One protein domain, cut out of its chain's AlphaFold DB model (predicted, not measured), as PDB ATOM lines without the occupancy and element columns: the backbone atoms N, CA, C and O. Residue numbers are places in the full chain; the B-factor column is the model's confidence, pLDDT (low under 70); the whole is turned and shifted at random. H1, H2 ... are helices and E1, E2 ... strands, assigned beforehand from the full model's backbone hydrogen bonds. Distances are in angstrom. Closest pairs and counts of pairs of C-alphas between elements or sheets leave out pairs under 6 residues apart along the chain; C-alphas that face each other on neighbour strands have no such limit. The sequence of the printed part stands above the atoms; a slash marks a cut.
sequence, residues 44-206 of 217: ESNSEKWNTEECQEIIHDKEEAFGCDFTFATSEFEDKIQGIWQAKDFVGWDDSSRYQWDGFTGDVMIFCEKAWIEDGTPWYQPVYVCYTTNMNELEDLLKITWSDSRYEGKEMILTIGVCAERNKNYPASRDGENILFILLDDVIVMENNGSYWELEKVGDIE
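This is residues 44 to 206 of the 217 residues of an uncharacterized protein of Lachnospiraceae bacterium MD335 (UniProt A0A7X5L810). A closed barrel of eight antiparallel strands makes the core, E1 to E8 following each other round the ring and E8 closing it against E1. Four helices pack on its outside: H1 and H2 cover the wall at E4 and E5, while H3 and H4 sit beside the strands. The 163 printed residues have four named helices and eight named strands, in the order H1 H2 H3 E1 E2 E3 E4 H4 E5 E6 E7 E8; the class is mixed, helices and strands. The whole is compact and rounded, with a radius of gyration of the C-alphas of 15.1 A and spans of 39 by 32 by 31 A.

H1, residues 46 to 50, is on the barrel over E4, residues 121 to 134, at a height over the sheet of 6.8 A; their closest C-alphas, those of Ser 47 and Val 127, are 4.1 A apart. H2, residues 53 to 66, is outside the barrel at a height of 9.4 A, over E5, residues 155 to 165, and only just over E4, with 3 C-alphas; the closest C-alphas of H2 and E5, those of Cys 55 and Ala 164, are 6.3 A apart. H3, residues 75 to 81, is on the barrel but over none of its strands. E1, E2 and E3, residues 83 to 93, 108 to 112 and 115 to 118, form with E4 a meander, each strand the antiparallel neighbour of the one before: N 85 and O 109 are 2.8 A apart, N 117 and O 110 2.8 A, and N 121 and O 118 2.8 A. E4 bends by 88 degrees at residue 125 and pairs with E3 before the bend and with E5 over residues 124 to 134, N 127 and O 162 being 2.7 A apart. H4, residues 135 to 142, is outside the barrel; the closest C-alphas of H4 and E5 are those of Met 135 and Met 156, 6.8 A apart. E5 begins a second meander with E6, E7 and E8, residues 179 to 184, 187 to 192 and 195 to 203: N 159 and O 181 are 2.8 A apart, N 182 and O 189 2.8 A, and N 199 and O 188 2.7 A. E8 and E1 are antiparallel neighbours, with N 88 and O 198 2.8 A apart. In H1, H2, H3 and H4 every O i to N i+4 pair is within hydrogen-bond range.

H1 begins at C-alpha 46 (19.716, -50.599, -50.077). H2 is 20.0 A long, E1 25.2 A, E4 31.5 A, E5 31.0 A and E8 24.0 A. E8 ends at C-alpha 203 (25.315, -62.921, -33.494).

The C-alphas of Gly 153 and Asn 169, the two farthest apart, are 43.4 A apart. The printed part has no cut. The links E1 to E2, H4 to E5 and E5 to E6 are long. Mean pLDDT of the printed part is 86.6; residues 97 to 106, 166 to 177 and 206 are under 70.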
ATOM      1  N   GLU A  44      23.339 -52.410 -56.521       86.94
ATOM      2  CA  GLU A  44      22.876 -51.163 -55.908       86.94
ATOM      3  C   GLU A  44      22.632 -51.407 -54.413       86.94
ATOM      4  O   GLU A  44      22.039 -52.431 -54.051       86.94
ATOM      5  N   SER A  45      23.109 -50.505 -53.551       93.38
ATOM      6  CA  SER A  45      22.926 -50.659 -52.106       93.38
ATOM      7  C   SER A  45      21.483 -50.382 -51.705       93.38
ATOM      8  O   SER A  45      20.732 -49.693 -52.409       93.38
ATOM      9  N   ASN A  46      21.060 -50.900 -50.553       93.88
ATOM     10  CA  ASN A  46      19.716 -50.599 -50.077       93.88
ATOM     11  C   ASN A  46      19.559 -49.114 -49.734       93.88
ATOM     12  O   ASN A  46      18.477 -48.559 -49.924       93.88
ATOM     13  N   SER A  47      20.643 -48.464 -49.315       95.50
ATOM     14  CA  SER A  47      20.695 -47.028 -49.063       95.50
ATOM     15  C   SER A  47      20.379 -46.213 -50.317       95.50
ATOM     16  O   SER A  47      19.544 -45.315 -50.252       95.50
ATOM     17  N   GLU A  48      20.955 -46.554 -51.475       95.19
ATOM     18  CA  GLU A  48      20.613 -45.901 -52.750       95.19
ATOM     19  C   GLU A  48      19.162 -46.194 -53.159       95.19
ATOM     20  O   GLU A  48      18.413 -45.295 -53.547       95.19
ATOM     21  N   LYS A  49      18.742 -47.451 -53.012       94.44
ATOM     22  CA  LYS A  49      17.419 -47.940 -53.413       94.44
ATOM     23  C   LYS A  49      16.259 -47.352 -52.602       94.44
ATOM     24  O   LYS A  49      15.167 -47.179 -53.146       94.44
ATOM     25  N   TRP A  50      16.445 -47.121 -51.303       94.31
ATOM     26  CA  TRP A  50      15.404 -46.615 -50.396       94.31
ATOM     27  C   TRP A  50      15.464 -45.113 -50.167       94.31
ATOM     28  O   TRP A  50      14.566 -44.564 -49.534       94.31
ATOM     29  N   ASN A  51      16.477 -44.435 -50.698       93.94
ATOM     30  CA  ASN A  51      16.612 -43.000 -50.559       93.94
ATOM     31  C   ASN A  51      15.395 -42.243 -51.135       93.94
ATOM     32  O   ASN A  51      15.068 -42.341 -52.320       93.94
ATOM     33  N   THR A  52      14.743 -41.451 -50.282       93.25
ATOM     34  CA  THR A  52      13.612 -40.576 -50.629       93.25
ATOM     35  C   THR A  52      14.004 -39.102 -50.506       93.25
ATOM     36  O   THR A  52      15.030 -38.786 -49.911       93.25
ATOM     37  N   GLU A  53      13.179 -38.182 -51.020       92.38
ATOM     38  CA  GLU A  53      13.396 -36.732 -50.846       92.38
ATOM     39  C   GLU A  53      13.488 -36.339 -49.359       92.38
ATOM     40  O   GLU A  53      14.354 -35.559 -48.983       92.38
ATOM     41  N   GLU A  54      12.671 -36.951 -48.494       90.88
ATOM     42  CA  GLU A  54      12.711 -36.720 -47.043       90.88
ATOM     43  C   GLU A  54      14.035 -37.194 -46.422       90.88
ATOM     44  O   GLU A  54      14.609 -36.506 -45.578       90.88
ATOM     45  N   CYS A  55      14.564 -38.340 -46.867       92.25
ATOM     46  CA  CYS A  55      15.887 -38.792 -46.438       92.25
ATOM     47  C   CYS A  55      16.969 -37.789 -46.852       92.25
ATOM     48  O   CYS A  55      17.845 -37.483 -46.049       92.25
ATOM     49  N   GLN A  56      16.897 -37.261 -48.077       93.50
ATOM     50  CA  GLN A  56      17.870 -36.293 -48.588       93.50
ATOM     51  C   GLN A  56      17.853 -34.978 -47.811       93.50
ATOM     52  O   GLN A  56      18.921 -34.446 -47.536       93.50
ATOM     53  N   GLU A  57      16.678 -34.473 -47.429       92.56
ATOM     54  CA  GLU A  57      16.565 -33.281 -46.578       92.56
ATOM     55  C   GLU A  57      17.272 -33.497 -45.231       92.56
ATOM     56  O   GLU A  57      18.097 -32.684 -44.822       92.56
ATOM     57  N   ILE A  58      17.036 -34.646 -44.587       92.38
ATOM     58  CA  ILE A  58      17.682 -34.999 -43.314       92.38
ATOM     59  C   ILE A  58      19.199 -35.158 -43.476       92.38
ATOM     60  O   ILE A  58      19.960 -34.706 -42.622       92.38
ATOM     61  N   ILE A  59      19.648 -35.820 -44.545       94.69
ATOM     62  CA  ILE A  59      21.075 -36.006 -44.834       94.69
ATOM     63  C   ILE A  59      21.738 -34.644 -45.049       94.69
ATOM     64  O   ILE A  59      22.776 -34.383 -44.450       94.69
ATOM     65  N   HIS A  60      21.108 -33.755 -45.815       95.69
ATOM     66  CA  HIS A  60      21.628 -32.419 -46.080       95.69
ATOM     67  C   HIS A  60      21.766 -31.581 -44.802       95.69
ATOM     68  O   HIS A  60      22.821 -30.998 -44.561       95.69
ATOM     69  N   ASP A  61      20.757 -31.600 -43.923       93.81
ATOM     70  CA  ASP A  61      20.831 -30.934 -42.616       93.81
ATOM     71  C   ASP A  61      22.021 -31.447 -41.780       93.81
ATOM     72  O   ASP A  61      22.645 -30.701 -41.019       93.81
ATOM     73  N   LYS A  62      22.356 -32.737 -41.910       92.56
ATOM     74  CA  LYS A  62      23.509 -33.342 -41.234       92.56
ATOM     75  C   LYS A  62      24.834 -32.958 -41.884       92.56
ATOM     76  O   LYS A  62      25.777 -32.680 -41.150       92.56
ATOM     77  N   GLU A  63      24.909 -32.905 -43.210       95.00
ATOM     78  CA  GLU A  63      26.086 -32.406 -43.936       95.00
ATOM     79  C   GLU A  63      26.410 -30.967 -43.531       95.00
ATOM     80  O   GLU A  63      27.559 -30.660 -43.215       95.00
ATOM     81  N   GLU A  64      25.400 -30.095 -43.442       94.88
ATOM     82  CA  GLU A  64      25.580 -28.721 -42.967       94.88
ATOM     83  C   GLU A  64      26.043 -28.670 -41.505       94.88
ATOM     84  O   GLU A  64      26.917 -27.870 -41.157       94.88
ATOM     85  N   ALA A  65      25.484 -29.527 -40.643       91.56
ATOM     86  CA  ALA A  65      25.836 -29.575 -39.226       91.56
ATOM     87  C   ALA A  65      27.271 -30.070 -38.980       91.56
ATOM     88  O   ALA A  65      27.954 -29.538 -38.102       91.56
ATOM     89  N   PHE A  66      27.727 -31.070 -39.737       91.12
ATOM     90  CA  PHE A  66      29.081 -31.618 -39.620       91.12
ATOM     91  C   PHE A  66      30.106 -30.877 -40.488       91.12
ATOM     92  O   PHE A  66      31.297 -30.924 -40.198       91.12
ATOM     93  N   GLY A  67      29.675 -30.152 -41.520       93.50
ATOM     94  CA  GLY A  67      30.574 -29.501 -42.472       93.50
ATOM     95  C   GLY A  67      31.329 -30.491 -43.364       93.50
ATOM     96  O   GLY A  67      32.447 -30.192 -43.786       93.50
ATOM     97  N   CYS A  68      30.740 -31.658 -43.633       93.25
ATOM     98  CA  CYS A  68      31.289 -32.696 -44.502       93.25
ATOM     99  C   CYS A  68      30.205 -33.264 -45.424       93.25
ATOM    100  O   CYS A  68      29.049 -33.360 -45.021       93.25
ATOM    101  N   ASP A  69      30.598 -33.691 -46.623       95.69
ATOM    102  CA  ASP A  69      29.697 -34.351 -47.570       95.69
ATOM    103  C   ASP A  69      29.652 -35.854 -47.273       95.69
ATOM    104  O   ASP A  69      30.699 -36.507 -47.181       95.69
ATOM    105  N   PHE A  70      28.452 -36.421 -47.147       97.00
ATOM    106  CA  PHE A  70      28.296 -37.857 -46.959       97.00
ATOM    107  C   PHE A  70      28.107 -38.576 -48.301       97.00
ATOM    108  O   PHE A  70      27.661 -38.022 -49.304       97.00
ATOM    109  N   THR A  71      28.428 -39.867 -48.321       97.31
ATOM    110  CA  THR A  71      28.174 -40.749 -49.470       97.31
ATOM    111  C   THR A  71      27.267 -41.897 -49.061       97.31
ATOM    112  O   THR A  71      27.360 -42.366 -47.930       97.31
ATOM    113  N   PHE A  72      26.383 -42.370 -49.941       97.31
ATOM    114  CA  PHE A  72      25.572 -43.548 -49.623       97.31
ATOM    115  C   PHE A  72      26.460 -44.751 -49.304       97.31
ATOM    116  O   PHE A  72      27.481 -44.982 -49.957       97.31
ATOM    117  N   ALA A  73      26.060 -45.518 -48.293       96.94
ATOM    118  CA  ALA A  73      26.733 -46.756 -47.957       96.94
ATOM    119  C   ALA A  73      26.681 -47.741 -49.132       96.94
ATOM    120  O   ALA A  73      25.701 -47.800 -49.876       96.94
ATOM    121  N   THR A  74      27.739 -48.532 -49.285       95.81
ATOM    122  CA  THR A  74      27.795 -49.622 -50.263       95.81
ATOM    123  C   THR A  74      27.140 -50.884 -49.704       95.81
ATOM    124  O   THR A  74      27.039 -51.051 -48.490       95.81
ATOM    125  N   SER A  75      26.773 -51.829 -50.570       94.12
ATOM    126  CA  SER A  75      26.269 -53.143 -50.140       94.12
ATOM    127  C   SER A  75      27.281 -53.896 -49.263       94.12
ATOM    128  O   SER A  75      26.897 -54.552 -48.304       94.12
ATOM    129  N   GLU A  76      28.586 -53.734 -49.517       93.94
ATOM    130  CA  GLU A  76      29.650 -54.301 -48.671       93.94
ATOM    131  C   GLU A  76      29.643 -53.708 -47.253       93.94
ATOM    132  O   GLU A  76      29.821 -54.434 -46.275       93.94
ATOM    133  N   PHE A  77      29.414 -52.397 -47.126       95.06
ATOM    134  CA  PHE A  77      29.255 -51.758 -45.822       95.06
ATOM    135  C   PHE A  77      27.994 -52.264 -45.111       95.06
ATOM    136  O   PHE A  77      28.052 -52.611 -43.932       95.06
ATOM    137  N   GLU A  78      26.867 -52.332 -45.823       94.94
ATOM    138  CA  GLU A  78      25.595 -52.810 -45.273       94.94
ATOM    139  C   GLU A  78      25.713 -54.253 -44.767       94.94
ATOM    140  O   GLU A  78      25.298 -54.547 -43.646       94.94
ATOM    141  N   ASP A  79      26.341 -55.142 -45.537       92.44
ATOM    142  CA  ASP A  79      26.604 -56.526 -45.130       92.44
ATOM    143  C   ASP A  79      27.520 -56.605 -43.904       92.44
ATOM    144  O   ASP A  79      27.334 -57.455 -43.029       92.44
ATOM    145  N   LYS A  80      28.494 -55.697 -43.804       93.31
ATOM    146  CA  LYS A  80      29.434 -55.653 -42.684       93.31
ATOM    147  C   LYS A  80      28.760 -55.291 -41.361       93.31
ATOM    148  O   LYS A  80      29.113 -55.863 -40.327       93.31
ATOM    149  N   ILE A  81      27.797 -54.370 -41.374       95.19
ATOM    150  CA  ILE A  81      27.095 -53.948 -40.153       95.19
ATOM    151  C   ILE A  81      25.953 -54.892 -39.759       95.19
ATOM    152  O   ILE A  81      25.516 -54.855 -38.611       95.19
ATOM    153  N   GLN A  82      25.472 -55.758 -40.657       93.81
ATOM    154  CA  GLN A  82      24.387 -56.690 -40.345       93.81
ATOM    155  C   GLN A  82      24.739 -57.615 -39.174       93.81
ATOM    156  O   GLN A  82      25.808 -58.231 -39.125       93.81
ATOM    157  N   GLY A  83      23.807 -57.753 -38.234       93.88
ATOM    158  CA  GLY A  83      23.938 -58.635 -37.083       93.88
ATOM    159  C   GLY A  83      23.323 -58.088 -35.805       93.88
ATOM    160  O   GLY A  83      22.645 -57.061 -35.779       93.88
ATOM    161  N   ILE A  84      23.581 -58.825 -34.732       93.19
ATOM    162  CA  ILE A  84      23.221 -58.481 -33.364       93.19
ATOM    163  C   ILE A  84      24.476 -57.940 -32.690       93.19
ATOM    164  O   ILE A  84      25.482 -58.645 -32.586       93.19
ATOM    165  N   TRP A  85      24.395 -56.710 -32.211       94.25
ATOM    166  CA  TRP A  85      25.482 -55.973 -31.590       94.25
ATOM    167  C   TRP A  85      25.133 -55.688 -30.142       94.25
ATOM    168  O   TRP A  85      24.025 -55.245 -29.851       94.25
ATOM    169  N   GLN A  86      26.058 -55.956 -29.227       91.62
ATOM    170  CA  GLN A  86      25.868 -55.706 -27.805       91.62
ATOM    171  C   GLN A  86      26.922 -54.732 -27.298       91.62
ATOM    172  O   GLN A  86      28.109 -54.900 -27.573       91.62
ATOM    173  N   ALA A  87      26.491 -53.737 -26.525       91.00
ATOM    174  CA  ALA A  87      27.402 -52.812 -25.870       91.00
ATOM    175  C   ALA A  87      28.338 -53.551 -24.904       91.00
ATOM    176  O   ALA A  87      27.893 -54.291 -24.019       91.00
ATOM    177  N   LYS A  88      29.634 -53.307 -25.073       89.81
ATOM    178  CA  LYS A  88      30.720 -54.013 -24.400       89.81
ATOM    179  C   LYS A  88      31.481 -53.107 -23.445       89.81
ATOM    180  O   LYS A  88      31.495 -53.367 -22.245       89.81
ATOM    181  N   ASP A  89      32.082 -52.046 -23.980       90.62
ATOM    182  CA  ASP A  89      33.023 -51.190 -23.259       90.62
ATOM    183  C   ASP A  89      32.681 -49.711 -23.455       90.62
ATOM    184  O   ASP A  89      32.307 -49.280 -24.543       90.62
ATOM    185  N   PHE A  90      32.850 -48.918 -22.400       90.44
ATOM    186  CA  PHE A  90      32.873 -47.461 -22.507       90.44
ATOM    187  C   PHE A  90      34.209 -47.033 -23.116       90.44
ATOM    188  O   PHE A  90      35.259 -47.441 -22.612       90.44
ATOM    189  N   VAL A  91      34.179 -46.210 -24.165       92.06
ATOM    190  CA  VAL A  91      35.386 -45.865 -24.932       92.06
ATOM    191  C   VAL A  91      35.655 -44.374 -25.072       92.06
ATOM    192  O   VAL A  91      36.797 -44.016 -25.352       92.06
ATOM    193  N   GLY A  92      34.690 -43.499 -24.801       91.31
ATOM    194  CA  GLY A  92      34.905 -42.053 -24.877       91.31
ATOM    195  C   GLY A  92      33.696 -41.233 -24.440       91.31
ATOM    196  O   GLY A  92      32.655 -41.781 -24.085       91.31
ATOM    197  N   TRP A  93      33.840 -39.914 -24.452       90.88
ATOM    198  CA  TRP A  93      32.779 -38.960 -24.116       90.88
ATOM    199  C   TRP A  93      32.929 -37.671 -24.925       90.88
ATOM    200  O   TRP A  93      34.039 -37.351 -25.342       90.88
ATOM    201  N   ASP A  94      31.841 -36.933 -25.140       88.62
ATOM    202  CA  ASP A  94      31.885 -35.593 -25.742       88.62
ATOM    203  C   ASP A  94      31.999 -34.467 -24.690       88.62
ATOM    204  O   ASP A  94      32.127 -34.709 -23.487       88.62
ATOM    205  N   ASP A  95      31.972 -33.205 -25.123       80.31
ATOM    206  CA  ASP A  95      32.028 -32.034 -24.238       80.31
ATOM    207  C   ASP A  95      30.682 -31.674 -23.577       80.31
ATOM    208  O   ASP A  95      30.565 -30.643 -22.894       80.31
ATOM    209  N   SER A  96      29.654 -32.515 -23.731       74.81
ATOM    210  CA  SER A  96      28.328 -32.220 -23.218       74.81
ATOM    211  C   SER A  96      28.302 -32.233 -21.684       74.81
ATOM    212  O   SER A  96      28.784 -33.121 -20.982       74.81
ATOM    213  N   SER A  97      27.657 -31.213 -21.110       56.75
ATOM    214  CA  SER A  97      27.495 -31.077 -19.650       56.75
ATOM    215  C   SER A  97      26.648 -32.182 -18.994       56.75
ATOM    216  O   SER A  97      26.515 -32.210 -17.768       56.75
ATOM    217  N   ARG A  98      26.048 -33.076 -19.793       54.44
ATOM    218  CA  ARG A  98      25.179 -34.169 -19.352       54.44
ATOM    219  C   ARG A  98      25.893 -35.506 -19.477       54.44
ATOM    220  O   ARG A  98      25.353 -36.435 -20.055       54.44
ATOM    221  N   TYR A  99      27.055 -35.620 -18.847       57.34
ATOM    222  CA  TYR A  99      27.664 -36.920 -18.625       57.34
ATOM    223  C   TYR A  99      26.802 -37.733 -17.652       57.34
ATOM    224  O   TYR A  99      26.903 -37.602 -16.429       57.34
ATOM    225  N   GLN A 100      25.882 -38.513 -18.205       57.03
ATOM    226  CA  GLN A 100      25.069 -39.469 -17.472       57.03
ATOM    227  C   GLN A 100      25.636 -40.838 -17.834       57.03
ATOM    228  O   GLN A 100      25.405 -41.323 -18.934       57.03
ATOM    229  N   TRP A 101      26.412 -41.439 -16.924       56.00
ATOM    230  CA  TRP A 101      26.968 -42.804 -16.998       56.00
ATOM    231  C   TRP A 101      25.883 -43.905 -17.057       56.00
ATOM    232  O   TRP A 101      26.057 -45.020 -16.559       56.00
ATOM    233  N   ASP A 102      24.728 -43.601 -17.626       54.88
ATOM    234  CA  ASP A 102      23.483 -44.279 -17.365       54.88
ATOM    235  C   ASP A 102      23.067 -45.042 -18.624       54.88
ATOM    236  O   ASP A 102      22.286 -44.576 -19.448       54.88
ATOM    237  N   GLY A 103      23.560 -46.276 -18.728       56.78
ATOM    238  CA  GLY A 103      22.664 -47.369 -19.103       56.78
ATOM    239  C   GLY A 103      22.978 -48.157 -20.363       56.78
ATOM    240  O   GLY A 103      22.465 -49.261 -20.449       56.78
ATOM    241  N   PHE A 104      23.847 -47.688 -21.266       67.12
ATOM    242  CA  PHE A 104      24.039 -48.406 -22.536       67.12
ATOM    243  C   PHE A 104      24.686 -49.796 -22.368       67.12
ATOM    244  O   PHE A 104      24.643 -50.621 -23.271       67.12
ATOM    245  N   THR A 105      25.278 -50.104 -21.203       57.19
ATOM    246  CA  THR A 105      25.888 -51.414 -20.929       57.19
ATOM    247  C   THR A 105      24.863 -52.550 -20.979       57.19
ATOM    248  O   THR A 105      24.015 -52.688 -20.095       57.19
ATOM    249  N   GLY A 106      25.037 -53.451 -21.946       59.56
ATOM    250  CA  GLY A 106      24.184 -54.621 -22.142       59.56
ATOM    251  C   GLY A 106      23.018 -54.404 -23.102       59.56
ATOM    252  O   GLY A 106      22.325 -55.385 -23.389       59.56
ATOM    253  N   ASP A 107      22.844 -53.187 -23.622       79.12
ATOM    254  CA  ASP A 107      21.878 -52.897 -24.677       79.12
ATOM    255  C   ASP A 107      22.269 -53.607 -25.973       79.12
ATOM    256  O   ASP A 107      23.444 -53.884 -26.243       79.12
ATOM    257  N   VAL A 108      21.242 -53.956 -26.746       87.25
ATOM    258  CA  VAL A 108      21.370 -54.708 -27.991       87.25
ATOM    259  C   VAL A 108      20.837 -53.866 -29.134       87.25
ATOM    260  O   VAL A 108      19.686 -53.432 -29.101       87.25
ATOM    261  N   MET A 109      21.664 -53.726 -30.161       90.56
ATOM    262  CA  MET A 109      21.308 -53.142 -31.442       90.56
ATOM    263  C   MET A 109      21.274 -54.231 -32.494       90.56
ATOM    264  O   MET A 109      22.147 -55.097 -32.549       90.56
ATOM    265  N   ILE A 110      20.243 -54.211 -33.324       91.81
ATOM    266  CA  ILE A 110      20.102 -55.172 -34.411       91.81
ATOM    267  C   ILE A 110      20.106 -54.393 -35.707       91.81
ATOM    268  O   ILE A 110      19.233 -53.557 -35.913       91.81
ATOM    269  N   PHE A 111      21.044 -54.706 -36.588       92.88
ATOM    270  CA  PHE A 111      21.037 -54.236 -37.966       92.88
ATOM    271  C   PHE A 111      20.684 -55.415 -38.861       92.88
ATOM    272  O   PHE A 111      21.337 -56.458 -38.823       92.88
ATOM    273  N   CYS A 112      19.636 -55.277 -39.657       90.06
ATOM    274  CA  CYS A 112      19.262 -56.252 -40.666       90.06
ATOM    275  C   CYS A 112      18.983 -55.542 -41.987       90.06
ATOM    276  O   CYS A 112      18.871 -54.320 -42.035       90.06
ATOM    277  N   GLU A 113      18.854 -56.321 -43.063       88.12
ATOM    278  CA  GLU A 113      18.684 -55.788 -44.418       88.12
ATOM    279  C   GLU A 113      17.626 -54.676 -44.468       88.12
ATOM    280  O   GLU A 113      17.898 -53.620 -45.013       88.12
ATOM    281  N   LYS A 114      16.446 -54.867 -43.857       88.81
ATOM    282  CA  LYS A 114      15.305 -53.940 -44.005       88.81
ATOM    283  C   LYS A 114      14.999 -53.083 -42.787       88.81
ATOM    284  O   LYS A 114      13.999 -52.364 -42.825       88.81
ATOM    285  N   ALA A 115      15.778 -53.191 -41.717       88.81
ATOM    286  CA  ALA A 115      15.561 -52.389 -40.525       88.81
ATOM    287  C   ALA A 115      16.805 -52.297 -39.638       88.81
ATOM    288  O   ALA A 115      17.654 -53.185 -39.647       88.81
ATOM    289  N   TRP A 116      16.848 -51.281 -38.784       89.94
ATOM    290  CA  TRP A 116      17.546 -51.413 -37.507       89.94
ATOM    291  C   TRP A 116      16.539 -51.507 -36.360       89.94
ATOM    292  O   TRP A 116      15.375 -51.123 -36.494       89.94
ATOM    293  N   ILE A 117      16.960 -52.078 -35.236       86.75
ATOM    294  CA  ILE A 117      16.149 -52.188 -34.023       86.75
ATOM    295  C   ILE A 117      16.963 -51.653 -32.859       86.75
ATOM    296  O   ILE A 117      18.044 -52.165 -32.571       86.75
ATOM    297  N   GLU A 118      16.386 -50.667 -32.183       82.44
ATOM    298  CA  GLU A 118      16.931 -50.018 -30.995       82.44
ATOM    299  C   GLU A 118      15.881 -50.038 -29.890       82.44
ATOM    300  O   GLU A 118      14.729 -49.680 -30.136       82.44
ATOM    301  N   ASP A 119      16.245 -50.498 -28.690       78.12
ATOM    302  CA  ASP A 119      15.320 -50.595 -27.547       78.12
ATOM    303  C   ASP A 119      13.980 -51.276 -27.929       78.12
ATOM    304  O   ASP A 119      12.872 -50.816 -27.639       78.12
ATOM    305  N   GLY A 120      14.076 -52.355 -28.719       76.75
ATOM    306  CA  GLY A 120      12.924 -53.107 -29.232       76.75
ATOM    307  C   GLY A 120      12.045 -52.365 -30.251       76.75
ATOM    308  O   GLY A 120      10.980 -52.867 -30.607       76.75
ATOM    309  N   THR A 121      12.463 -51.192 -30.725       79.50
ATOM    310  CA  THR A 121      11.745 -50.364 -31.702       79.50
ATOM    311  C   THR A 121      12.354 -50.552 -33.090       79.50
ATOM    312  O   THR A 121      13.520 -50.213 -33.278       79.50
ATOM    313  N   PRO A 122      11.603 -51.103 -34.064       83.44
ATOM    314  CA  PRO A 122      12.103 -51.284 -35.417       83.44
ATOM    315  C   PRO A 122      11.902 -50.031 -36.275       83.44
ATOM    316  O   PRO A 122      10.832 -49.408 -36.262       83.44
ATOM    317  N   TRP A 123      12.929 -49.764 -37.069       85.75
ATOM    318  CA  TRP A 123      13.151 -48.613 -37.932       85.75
ATOM    319  C   TRP A 123      13.373 -49.121 -39.358       85.75
ATOM    320  O   TRP A 123      14.384 -49.768 -39.616       85.75
ATOM    321  N   TYR A 124      12.399 -48.939 -40.255       88.44
ATOM    322  CA  TYR A 124      12.332 -49.669 -41.525       88.44
ATOM    323  C   TYR A 124      12.933 -48.912 -42.708       88.44
ATOM    324  O   TYR A 124      12.869 -47.686 -42.789       88.44
ATOM    325  N   GLN A 125      13.415 -49.691 -43.680       91.56
ATOM    326  CA  GLN A 125      14.036 -49.204 -44.913       91.56
ATOM    327  C   GLN A 125      15.170 -48.211 -44.612       91.56
ATOM    328  O   GLN A 125      15.066 -47.025 -44.939       91.56
ATOM    329  N   PRO A 126      16.217 -48.674 -43.911       93.00
ATOM    330  CA  PRO A 126      17.292 -47.808 -43.478       93.00
ATOM    331  C   PRO A 126      18.146 -47.326 -44.651       93.00
ATOM    332  O   PRO A 126      18.603 -48.114 -45.473       93.00
ATOM    333  N   VAL A 127      18.388 -46.023 -44.695       95.38
ATOM    334  CA  VAL A 127      19.287 -45.349 -45.625       95.38
ATOM    335  C   VAL A 127      20.513 -44.919 -44.840       95.38
ATOM    336  O   VAL A 127      20.419 -44.045 -43.976       95.38
ATOM    337  N   TYR A 128      21.654 -45.543 -45.119       97.31
ATOM    338  CA  TYR A 128      22.918 -45.216 -44.478       97.31
ATOM    339  C   TYR A 128      23.757 -44.310 -45.370       97.31
ATOM    340  O   TYR A 128      23.935 -44.562 -46.564       97.31
ATOM    341  N   VAL A 129      24.330 -43.276 -44.765       97.69
ATOM    342  CA  VAL A 129      25.325 -42.415 -45.400       97.69
ATOM    343  C   VAL A 129      26.595 -42.369 -44.559       97.69
ATOM    344  O   VAL A 129      26.540 -42.431 -43.332       97.69
ATOM    345  N   CYS A 130      27.741 -42.330 -45.229       97.88
ATOM    346  CA  CYS A 130      29.061 -42.582 -44.674       97.88
ATOM    347  C   CYS A 130      30.038 -41.457 -45.021       97.88
ATOM    348  O   CYS A 130      30.077 -40.981 -46.160       97.88
ATOM    349  N   TYR A 131      30.850 -41.083 -44.036       97.50
ATOM    350  CA  TYR A 131      31.995 -40.191 -44.177       97.50
ATOM    351  C   TYR A 131      33.238 -40.888 -43.621       97.50
ATOM    352  O   TYR A 131      33.339 -41.149 -42.420       97.50
ATOM    353  N   THR A 132      34.169 -41.233 -44.509       96.69
ATOM    354  CA  THR A 132      35.426 -41.889 -44.138       96.69
ATOM    355  C   THR A 132      36.450 -40.844 -43.721       96.69
ATOM    356  O   THR A 132      36.777 -39.940 -44.488       96.69
ATOM    357  N   THR A 133      36.982 -40.985 -42.513       94.69
ATOM    358  CA  THR A 133      37.910 -40.029 -41.912       94.69
ATOM    359  C   THR A 133      38.902 -40.721 -40.965       94.69
ATOM    360  O   THR A 133      38.980 -41.947 -40.894       94.69
ATOM    361  N   ASN A 134      39.715 -39.939 -40.261       91.88
ATOM    362  CA  ASN A 134      40.667 -40.397 -39.252       91.88
ATOM    363  C   ASN A 134      40.260 -39.918 -37.849       91.88
ATOM    364  O   ASN A 134      39.424 -39.031 -37.703       91.88
ATOM    365  N   MET A 135      40.910 -40.474 -36.821       90.06
ATOM    366  CA  MET A 135      40.641 -40.162 -35.410       90.06
ATOM    367  C   MET A 135      40.616 -38.665 -35.092       90.06
ATOM    368  O   MET A 135      39.650 -38.200 -34.505       90.06
ATOM    369  N   ASN A 136      41.648 -37.917 -35.491       90.31
ATOM    370  CA  ASN A 136      41.799 -36.510 -35.104       90.31
ATOM    371  C   ASN A 136      40.678 -35.648 -35.692       90.31
ATOM    372  O   ASN A 136      40.122 -34.781 -35.030       90.31
ATOM    373  N   GLU A 137      40.345 -35.893 -36.956       92.50
ATOM    374  CA  GLU A 137      39.273 -35.166 -37.627       92.50
ATOM    375  C   GLU A 137      37.898 -35.546 -37.059       92.50
ATOM    376  O   GLU A 137      37.054 -34.675 -36.858       92.50
ATOM    377  N   LEU A 138      37.689 -36.819 -36.707       91.62
ATOM    378  CA  LEU A 138      36.462 -37.265 -36.054       91.62
ATOM    379  C   LEU A 138      36.297 -36.683 -34.642       91.62
ATOM    380  O   LEU A 138      35.195 -36.275 -34.276       91.62
ATOM    381  N   GLU A 139      37.377 -36.621 -33.857       91.75
ATOM    382  CA  GLU A 139      37.409 -35.947 -32.552       91.75
ATOM    383  C   GLU A 139      36.994 -34.481 -32.684       91.75
ATOM    384  O   GLU A 139      36.177 -33.999 -31.901       91.75
ATOM    385  N   ASP A 140      37.496 -33.780 -33.702       90.44
ATOM    386  CA  ASP A 140      37.140 -32.387 -33.954       90.44
ATOM    387  C   ASP A 140      35.679 -32.224 -34.398       90.44
ATOM    388  O   ASP A 140      35.024 -31.266 -33.973       90.44
ATOM    389  N   LEU A 141      35.157 -33.139 -35.219       91.50
ATOM    390  CA  LEU A 141      33.770 -33.123 -35.697       91.50
ATOM    391  C   LEU A 141      32.767 -33.406 -34.575       91.50
ATOM    392  O   LEU A 141      31.786 -32.682 -34.419       91.50
ATOM    393  N   LEU A 142      33.025 -34.449 -33.786       90.50
ATOM    394  CA  LEU A 142      32.105 -34.964 -32.769       90.50
ATOM    395  C   LEU A 142      32.416 -34.470 -31.350       90.50
ATOM    396  O   LEU A 142      31.688 -34.791 -30.417       90.50
ATOM    397  N   LYS A 143      33.495 -33.699 -31.174       91.69
ATOM    398  CA  LYS A 143      34.006 -33.241 -29.869       91.69
ATOM    399  C   LYS A 143      34.312 -34.388 -28.902       91.69
ATOM    400  O   LYS A 143      34.185 -34.229 -27.692       91.69
ATOM    401  N   ILE A 144      34.752 -35.529 -29.437       90.44
ATOM    402  CA  ILE A 144      35.026 -36.744 -28.661       90.44
ATOM    403  C   ILE A 144      36.377 -36.645 -27.958       90.44
ATOM    404  O   ILE A 144      37.386 -36.268 -28.544       90.44
ATOM    405  N   THR A 145      36.403 -37.086 -26.706       91.50
ATOM    406  CA  THR A 145      37.602 -37.479 -25.973       91.50
ATOM    407  C   THR A 145      37.574 -38.989 -25.751       91.50
ATOM    408  O   THR A 145      36.681 -39.510 -25.080       91.50
ATOM    409  N   TRP A 146      38.561 -39.705 -26.289       92.06
ATOM    410  CA  TRP A 146      38.690 -41.148 -26.081       92.06
ATOM    411  C   TRP A 146      39.317 -41.475 -24.724       92.06
ATOM    412  O   TRP A 146      40.172 -40.758 -24.203       92.06
ATOM    413  N   SER A 147      38.894 -42.596 -24.149       91.44
ATOM    414  CA  SER A 147      39.372 -43.096 -22.855       91.44
ATOM    415  C   SER A 147      40.766 -43.732 -22.919       91.44
ATOM    416  O   SER A 147      41.475 -43.759 -21.910       91.44
ATOM    417  N   ASP A 148      41.169 -44.222 -24.091       91.06
ATOM    418  CA  ASP A 148      42.493 -44.770 -24.379       91.06
ATOM    419  C   ASP A 148      42.871 -44.567 -25.862       91.06
ATOM    420  O   ASP A 148      42.135 -43.942 -26.623       91.06
ATOM    421  N   SER A 149      44.045 -45.058 -26.274       90.62
ATOM    422  CA  SER A 149      44.602 -44.854 -27.618       90.62
ATOM    423  C   SER A 149      44.392 -46.037 -28.578       90.62
ATOM    424  O   SER A 149      45.114 -46.166 -29.566       90.62
ATOM    425  N   ARG A 150      43.440 -46.946 -28.317       89.62
ATOM    426  CA  ARG A 150      43.278 -48.185 -29.112       89.62
ATOM    427  C   ARG A 150      42.898 -47.963 -30.582       89.62
ATOM    428  O   ARG A 150      43.076 -48.871 -31.397       89.62
ATOM    429  N   TYR A 151      42.366 -46.787 -30.915       89.19
ATOM    430  CA  TYR A 151      41.957 -46.421 -32.274       89.19
ATOM    431  C   TYR A 151      42.937 -45.469 -32.975       89.19
ATOM    432  O   TYR A 151      42.681 -45.040 -34.099       89.19
ATOM    433  N   GLU A 152      44.072 -45.157 -32.343       89.50
ATOM    434  CA  GLU A 152      45.065 -44.236 -32.897       89.50
ATOM    435  C   GLU A 152      45.580 -44.727 -34.259       89.50
ATOM    436  O   GLU A 152      46.011 -45.871 -34.416       89.50
ATOM    437  N   GLY A 153      45.514 -43.849 -35.264       88.06
ATOM    438  CA  GLY A 153      45.953 -44.139 -36.631       88.06
ATOM    439  C   GLY A 153      45.022 -45.045 -37.444       88.06
ATOM    440  O   GLY A 153      45.399 -45.431 -38.551       88.06
ATOM    441  N   LYS A 154      43.832 -45.386 -36.930       89.94
ATOM    442  CA  LYS A 154      42.824 -46.148 -37.677       89.94
ATOM    443  C   LYS A 154      41.949 -45.244 -38.545       89.94
ATOM    444  O   LYS A 154      41.664 -44.100 -38.188       89.94
ATOM    445  N   GLU A 155      41.517 -45.794 -39.675       93.81
ATOM    446  CA  GLU A 155      40.436 -45.230 -40.479       93.81
ATOM    447  C   GLU A 155      39.098 -45.470 -39.772       93.81
ATOM    448  O   GLU A 155      38.887 -46.515 -39.151       93.81
ATOM    449  N   MET A 156      38.215 -44.481 -39.840       94.06
ATOM    450  CA  MET A 156      36.917 -44.477 -39.181       94.06
ATOM    451  C   MET A 156      35.858 -44.101 -40.198       94.06
ATOM    452  O   MET A 156      36.069 -43.204 -41.014       94.06
ATOM    453  N   ILE A 157      34.708 -44.758 -40.136       97.12
ATOM    454  CA  ILE A 157      33.570 -44.420 -40.984       97.12
ATOM    455  C   ILE A 157      32.482 -43.874 -40.072       97.12
ATOM    456  O   ILE A 157      31.881 -44.624 -39.306       97.12
ATOM    457  N   LEU A 158      32.262 -42.560 -40.127       96.94
ATOM    458  CA  LEU A 158      31.114 -41.929 -39.489       96.94
ATOM    459  C   LEU A 158      29.871 -42.256 -40.313       96.94
ATOM    460  O   LEU A 158      29.822 -41.934 -41.500       96.94
ATOM    461  N   THR A 159      28.875 -42.872 -39.687       97.50
ATOM    462  CA  THR A 159      27.663 -43.332 -40.358       97.50
ATOM    463  C   THR A 159      26.419 -42.747 -39.717       97.50
ATOM    464  O   THR A 159      26.235 -42.806 -38.502       97.50
ATOM    465  N   ILE A 160      25.535 -42.229 -40.566       95.56
ATOM    466  CA  ILE A 160      24.186 -41.808 -40.198       95.56
ATOM    467  C   ILE A 160      23.205 -42.765 -40.865       95.56
ATOM    468  O   ILE A 160      23.272 -42.961 -42.076       95.56
ATOM    469  N   GLY A 161      22.295 -43.344 -40.089       94.56
ATOM    470  CA  GLY A 161      21.144 -44.082 -40.600       94.56
ATOM    471  C   GLY A 161      19.870 -43.251 -40.480       94.56
ATOM    472  O   GLY A 161      19.537 -42.758 -39.403       94.56
ATOM    473  N   VAL A 162      19.151 -43.125 -41.592       92.75
ATOM    474  CA  VAL A 162      17.856 -42.441 -41.702       92.75
ATOM    475  C   VAL A 162      16.809 -43.450 -42.159       92.75
ATOM    476  O   VAL A 162      17.089 -44.302 -42.993       92.75
ATOM    477  N   CYS A 163      15.596 -43.392 -41.621       88.06
ATOM    478  CA  CYS A 163      14.524 -44.287 -42.054       88.06
ATOM    479  C   CYS A 163      13.711 -43.693 -43.190       88.06
ATOM    480  O   CYS A 163      13.119 -42.628 -43.024       88.06
ATOM    481  N   ALA A 164      13.588 -44.431 -44.293       85.44
ATOM    482  CA  ALA A 164      12.658 -44.076 -45.358       85.44
ATOM    483  C   ALA A 164      11.203 -44.435 -45.005       85.44
ATOM    484  O   ALA A 164      10.273 -43.751 -45.433       85.44
ATOM    485  N   GLU A 165      10.974 -45.485 -44.204       79.88
ATOM    486  CA  GLU A 165       9.628 -45.891 -43.795       79.88
ATOM    487  C   GLU A 165       9.402 -45.704 -42.290       79.88
ATOM    488  O   GLU A 165       9.922 -46.427 -41.438       79.88
ATOM    489  N   ARG A 166       8.535 -44.741 -41.965       66.62
ATOM    490  CA  ARG A 166       8.132 -44.453 -40.588       66.62
ATOM    491  C   ARG A 166       7.321 -45.596 -39.987       66.62
ATOM    492  O   ARG A 166       6.315 -46.042 -40.550       66.62
ATOM    493  N   ASN A 167       7.667 -45.987 -38.765       66.00
ATOM    494  CA  ASN A 167       6.864 -46.928 -38.000       66.00
ATOM    495  C   ASN A 167       5.622 -46.237 -37.410       66.00
ATOM    496  O   ASN A 167       5.655 -45.661 -36.325       66.00
ATOM    497  N   LYS A 168       4.491 -46.334 -38.118       65.19
ATOM    498  CA  LYS A 168       3.206 -45.697 -37.754       65.19
ATOM    499  C   LYS A 168       2.630 -46.130 -36.398       65.19
ATOM    500  O   LYS A 168       1.668 -45.521 -35.935       65.19
ATOM    501  N   ASN A 169       3.171 -47.185 -35.788       65.31
ATOM    502  CA  ASN A 169       2.730 -47.679 -34.484       65.31
ATOM    503  C   ASN A 169       3.370 -46.927 -33.304       65.31
ATOM    504  O   ASN A 169       2.919 -47.106 -32.173       65.31
ATOM    505  N   TYR A 170       4.387 -46.095 -33.545       59.03
ATOM    506  CA  TYR A 170       5.072 -45.323 -32.509       59.03
ATOM    507  C   TYR A 170       4.704 -43.834 -32.594       59.03
ATOM    508  O   TYR A 170       4.388 -43.328 -33.672       59.03
ATOM    509  N   PRO A 171       4.657 -43.128 -31.448       54.16
ATOM    510  CA  PRO A 171       4.243 -41.731 -31.409       54.16
ATOM    511  C   PRO A 171       5.213 -40.835 -32.185       54.16
ATOM    512  O   PRO A 171       6.424 -41.022 -32.120       54.16
ATOM    513  N   ALA A 172       4.671 -39.781 -32.804       54.00
ATOM    514  CA  ALA A 172       5.423 -38.763 -33.547       54.00
ATOM    515  C   ALA A 172       6.524 -38.055 -32.728       54.00
ATOM    516  O   ALA A 172       7.352 -37.351 -33.283       54.00
ATOM    517  N   SER A 173       6.568 -38.230 -31.401       50.06
ATOM    518  CA  SER A 173       7.673 -37.747 -30.564       50.06
ATOM    519  C   SER A 173       9.006 -38.453 -30.832       50.06
ATOM    520  O   SER A 173      10.018 -37.984 -30.329       50.06
ATOM    521  N   ARG A 174       8.990 -39.573 -31.566       54.16
ATOM    522  CA  ARG A 174      10.182 -40.250 -32.090       54.16
ATOM    523  C   ARG A 174      10.437 -39.940 -33.572       54.16
ATOM    524  O   ARG A 174      11.371 -40.481 -34.152       54.16
ATOM    525  N   ASP A 175       9.623 -39.092 -34.211       47.88
ATOM    526  CA  ASP A 175       9.870 -38.685 -35.599       47.88
ATOM    527  C   ASP A 175      11.229 -37.961 -35.674       47.88
ATOM    528  O   ASP A 175      11.441 -36.960 -34.988       47.88
ATOM    529  N   GLY A 176      12.142 -38.473 -36.506       51.56
ATOM    530  CA  GLY A 176      13.481 -37.907 -36.703       51.56
ATOM    531  C   GLY A 176      14.601 -38.532 -35.862       51.56
ATOM    532  O   GLY A 176      15.710 -37.994 -35.869       51.56
ATOM    533  N   GLU A 177      14.353 -39.644 -35.154       66.94
ATOM    534  CA  GLU A 177      15.431 -40.446 -34.554       66.94
ATOM    535  C   GLU A 177      16.270 -41.086 -35.678       66.94
ATOM    536  O   GLU A 177      15.946 -42.133 -36.235       66.94
ATOM    537  N   ASN A 178      17.337 -40.383 -36.055       84.50
ATOM    538  CA  ASN A 178      18.402 -40.903 -36.900       84.50
ATOM    539  C   ASN A 178      19.426 -41.587 -36.007       84.50
ATOM    540  O   ASN A 178      19.787 -41.048 -34.958       84.50
ATOM    541  N   ILE A 179      19.938 -42.726 -36.449       89.06
ATOM    542  CA  ILE A 179      21.024 -43.397 -35.747       89.06
ATOM    543  C   ILE A 179      22.362 -42.808 -36.199       89.06
ATOM    544  O   ILE A 179      22.572 -42.581 -37.390       89.06
ATOM    545  N   LEU A 180      23.262 -42.546 -35.255       91.94
ATOM    546  CA  LEU A 180      24.633 -42.111 -35.515       91.94
ATOM    547  C   LEU A 180      25.585 -43.132 -34.896       91.94
ATOM    548  O   LEU A 180      25.481 -43.437 -33.708       91.94
ATOM    549  N   PHE A 181      26.517 -43.649 -35.684       95.31
ATOM    550  CA  PHE A 181      27.541 -44.555 -35.181       95.31
ATOM    551  C   PHE A 181      28.840 -44.433 -35.970       95.31
ATOM    552  O   PHE A 181      28.876 -43.876 -37.064       95.31
ATOM    553  N   ILE A 182      29.921 -44.949 -35.398       96.69
ATOM    554  CA  ILE A 182      31.242 -44.991 -36.019       96.69
ATOM    555  C   ILE A 182      31.594 -46.457 -36.240       96.69
ATOM    556  O   ILE A 182      31.609 -47.237 -35.290       96.69
ATOM    557  N   LEU A 183      31.896 -46.840 -37.477       96.19
ATOM    558  CA  LEU A 183      32.444 -48.157 -37.780       96.19
ATOM    559  C   LEU A 183      33.976 -48.074 -37.816       96.19
ATOM    560  O   LEU A 183      34.542 -47.272 -38.563       96.19
ATOM    561  N   LEU A 184      34.643 -48.922 -37.029       92.00
ATOM    562  CA  LEU A 184      36.100 -49.074 -37.018       92.00
ATOM    563  C   LEU A 184      36.457 -50.554 -37.108       92.00
ATOM    564  O   LEU A 184      36.141 -51.311 -36.194       92.00
ATOM    565  N   ASP A 185      37.154 -50.980 -38.163       85.56
ATOM    566  CA  ASP A 185      37.410 -52.406 -38.410       85.56
ATOM    567  C   ASP A 185      36.110 -53.224 -38.238       85.56
ATOM    568  O   ASP A 185      35.162 -52.988 -38.980       85.56
ATOM    569  N   ASP A 186      36.033 -54.113 -37.246       85.38
ATOM    570  CA  ASP A 186      34.875 -54.973 -36.961       85.38
ATOM    571  C   ASP A 186      34.083 -54.541 -35.708       85.38
ATOM    572  O   ASP A 186      33.332 -55.341 -35.146       85.38
ATOM    573  N   VAL A 187      34.259 -53.301 -35.233       91.38
ATOM    574  CA  VAL A 187      33.520 -52.750 -34.084       91.38
ATOM    575  C   VAL A 187      32.675 -51.545 -34.477       91.38
ATOM    576  O   VAL A 187      33.074 -50.726 -35.306       91.38
ATOM    577  N   ILE A 188      31.513 -51.424 -33.840       95.94
ATOM    578  CA  ILE A 188      30.660 -50.237 -33.919       95.94
ATOM    579  C   ILE A 188      30.835 -49.455 -32.623       95.94
ATOM    580  O   ILE A 188      30.791 -50.036 -31.544       95.94
ATOM    581  N   VAL A 189      31.002 -48.141 -32.712       94.88
ATOM    582  CA  VAL A 189      30.930 -47.237 -31.563       94.88
ATOM    583  C   VAL A 189      29.673 -46.389 -31.692       94.88
ATOM    584  O   VAL A 189      29.471 -45.739 -32.716       94.88
ATOM    585  N   MET A 190      28.834 -46.387 -30.660       92.00
ATOM    586  CA  MET A 190      27.609 -45.588 -30.616       92.00
ATOM    587  C   MET A 190      27.651 -44.560 -29.496       92.00
ATOM    588  O   MET A 190      28.177 -44.830 -28.416       92.00
ATOM    589  N   GLU A 191      27.070 -43.397 -29.766       87.94
ATOM    590  CA  GLU A 191      26.838 -42.355 -28.772       87.94
ATOM    591  C   GLU A 191      25.503 -42.599 -28.058       87.94
ATOM    592  O   GLU A 191      24.507 -42.960 -28.681       87.94
ATOM    593  N   ASN A 192      25.496 -42.408 -26.741       83.50
ATOM    594  CA  ASN A 192      24.289 -42.303 -25.937       83.50
ATOM    595  C   ASN A 192      24.525 -41.345 -24.758       83.50
ATOM    596  O   ASN A 192      25.346 -41.620 -23.877       83.50
ATOM    597  N   ASN A 193      23.776 -40.242 -24.716       80.62
ATOM    598  CA  ASN A 193      23.861 -39.185 -23.701       80.62
ATOM    599  C   ASN A 193      25.297 -38.671 -23.450       80.62
ATOM    600  O   ASN A 193      25.754 -38.599 -22.305       80.62
ATOM    601  N   GLY A 194      26.017 -38.346 -24.521       84.44
ATOM    602  CA  GLY A 194      27.391 -37.845 -24.507       84.44
ATOM    603  C   GLY A 194      28.445 -38.901 -24.169       84.44
ATOM    604  O   GLY A 194      29.617 -38.572 -23.994       84.44
ATOM    605  N   SER A 195      28.052 -40.172 -24.041       87.69
ATOM    606  CA  SER A 195      28.954 -41.299 -23.777       87.69
ATOM    607  C   SER A 195      29.058 -42.202 -24.997       87.69
ATOM    608  O   SER A 195      28.046 -42.606 -25.558       87.69
ATOM    609  N   TYR A 196      30.278 -42.586 -25.356       90.81
ATOM    610  CA  TYR A 196      30.558 -43.462 -26.487       90.81
ATOM    611  C   TYR A 196      30.858 -44.874 -26.000       90.81
ATOM    612  O   TYR A 196      31.725 -45.084 -25.144       90.81
ATOM    613  N   TRP A 197      30.146 -45.842 -26.568       91.75
ATOM    614  CA  TRP A 197      30.238 -47.256 -26.224       91.75
ATOM    615  C   TRP A 197      30.668 -48.070 -27.434       91.75
ATOM    616  O   TRP A 197      30.080 -47.947 -28.501       91.75
ATOM    617  N   GLU A 198      31.674 -48.921 -27.252       94.06
ATOM    618  CA  GLU A 198      32.033 -49.966 -28.206       94.06
ATOM    619  C   GLU A 198      31.007 -51.096 -28.107       94.06
ATOM    620  O   GLU A 198      30.698 -51.587 -27.016       94.06
ATOM    621  N   LEU A 199      30.490 -51.516 -29.254       94.19
ATOM    622  CA  LEU A 199      29.616 -52.659 -29.419       94.19
ATOM    623  C   LEU A 199      30.410 -53.788 -30.072       94.19
ATOM    624  O   LEU A 199      31.144 -53.579 -31.042       94.19
ATOM    625  N   GLU A 200      30.203 -55.005 -29.581       92.06
ATOM    626  CA  GLU A 200      30.701 -56.215 -30.224       92.06
ATOM    627  C   GLU A 200      29.572 -56.980 -30.906       92.06
ATOM    628  O   GLU A 200      28.451 -57.069 -30.396       92.06
ATOM    629  N   LYS A 201      29.875 -57.562 -32.065       93.50
ATOM    630  CA  LYS A 201      28.946 -58.447 -32.760       93.50
ATOM    631  C   LYS A 201      28.833 -59.767 -31.994       93.50
ATOM    632  O   LYS A 201      29.806 -60.508 -31.866       93.50
ATOM    633  N   VAL A 202      27.637 -60.071 -31.493       92.00
ATOM    634  CA  VAL A 202      27.336 -61.269 -30.685       92.00
ATOM    635  C   VAL A 202      26.505 -62.312 -31.434       92.00
ATOM    636  O   VAL A 202      26.301 -63.419 -30.933       92.00
ATOM    637  N   GLY A 203      26.035 -61.988 -32.638       90.62
ATOM    638  CA  GLY A 203      25.315 -62.921 -33.494       90.62
ATOM    639  C   GLY A 203      25.061 -62.370 -34.891       90.62
ATOM    640  O   GLY A 203      25.139 -61.166 -35.130       90.62
ATOM    641  N   ASP A 204      24.736 -63.273 -35.806       90.19
ATOM    642  CA  ASP A 204      24.191 -62.939 -37.118       90.19
ATOM    643  C   ASP A 204      22.659 -62.943 -37.055       90.19
ATOM    644  O   ASP A 204      22.066 -63.557 -36.162       90.19
ATOM    645  N   ILE A 205      22.015 -62.254 -37.994       82.38
ATOM    646  CA  ILE A 205      20.558 -62.234 -38.090       82.38
ATOM    647  C   ILE A 205      20.115 -62.279 -39.548       82.38
ATOM    648  O   ILE A 205      20.601 -61.509 -40.372       82.38
ATOM    649  N   GLU A 206      19.156 -63.148 -39.861       67.25
ATOM    650  CA  GLU A 206      18.407 -63.057 -41.109       67.25
ATOM    651  C   GLU A 206      17.073 -62.335 -40.855       67.25
ATOM    652  O   GLU A 206      16.462 -62.449 -39.792       67.25
TER     653      GLU A 206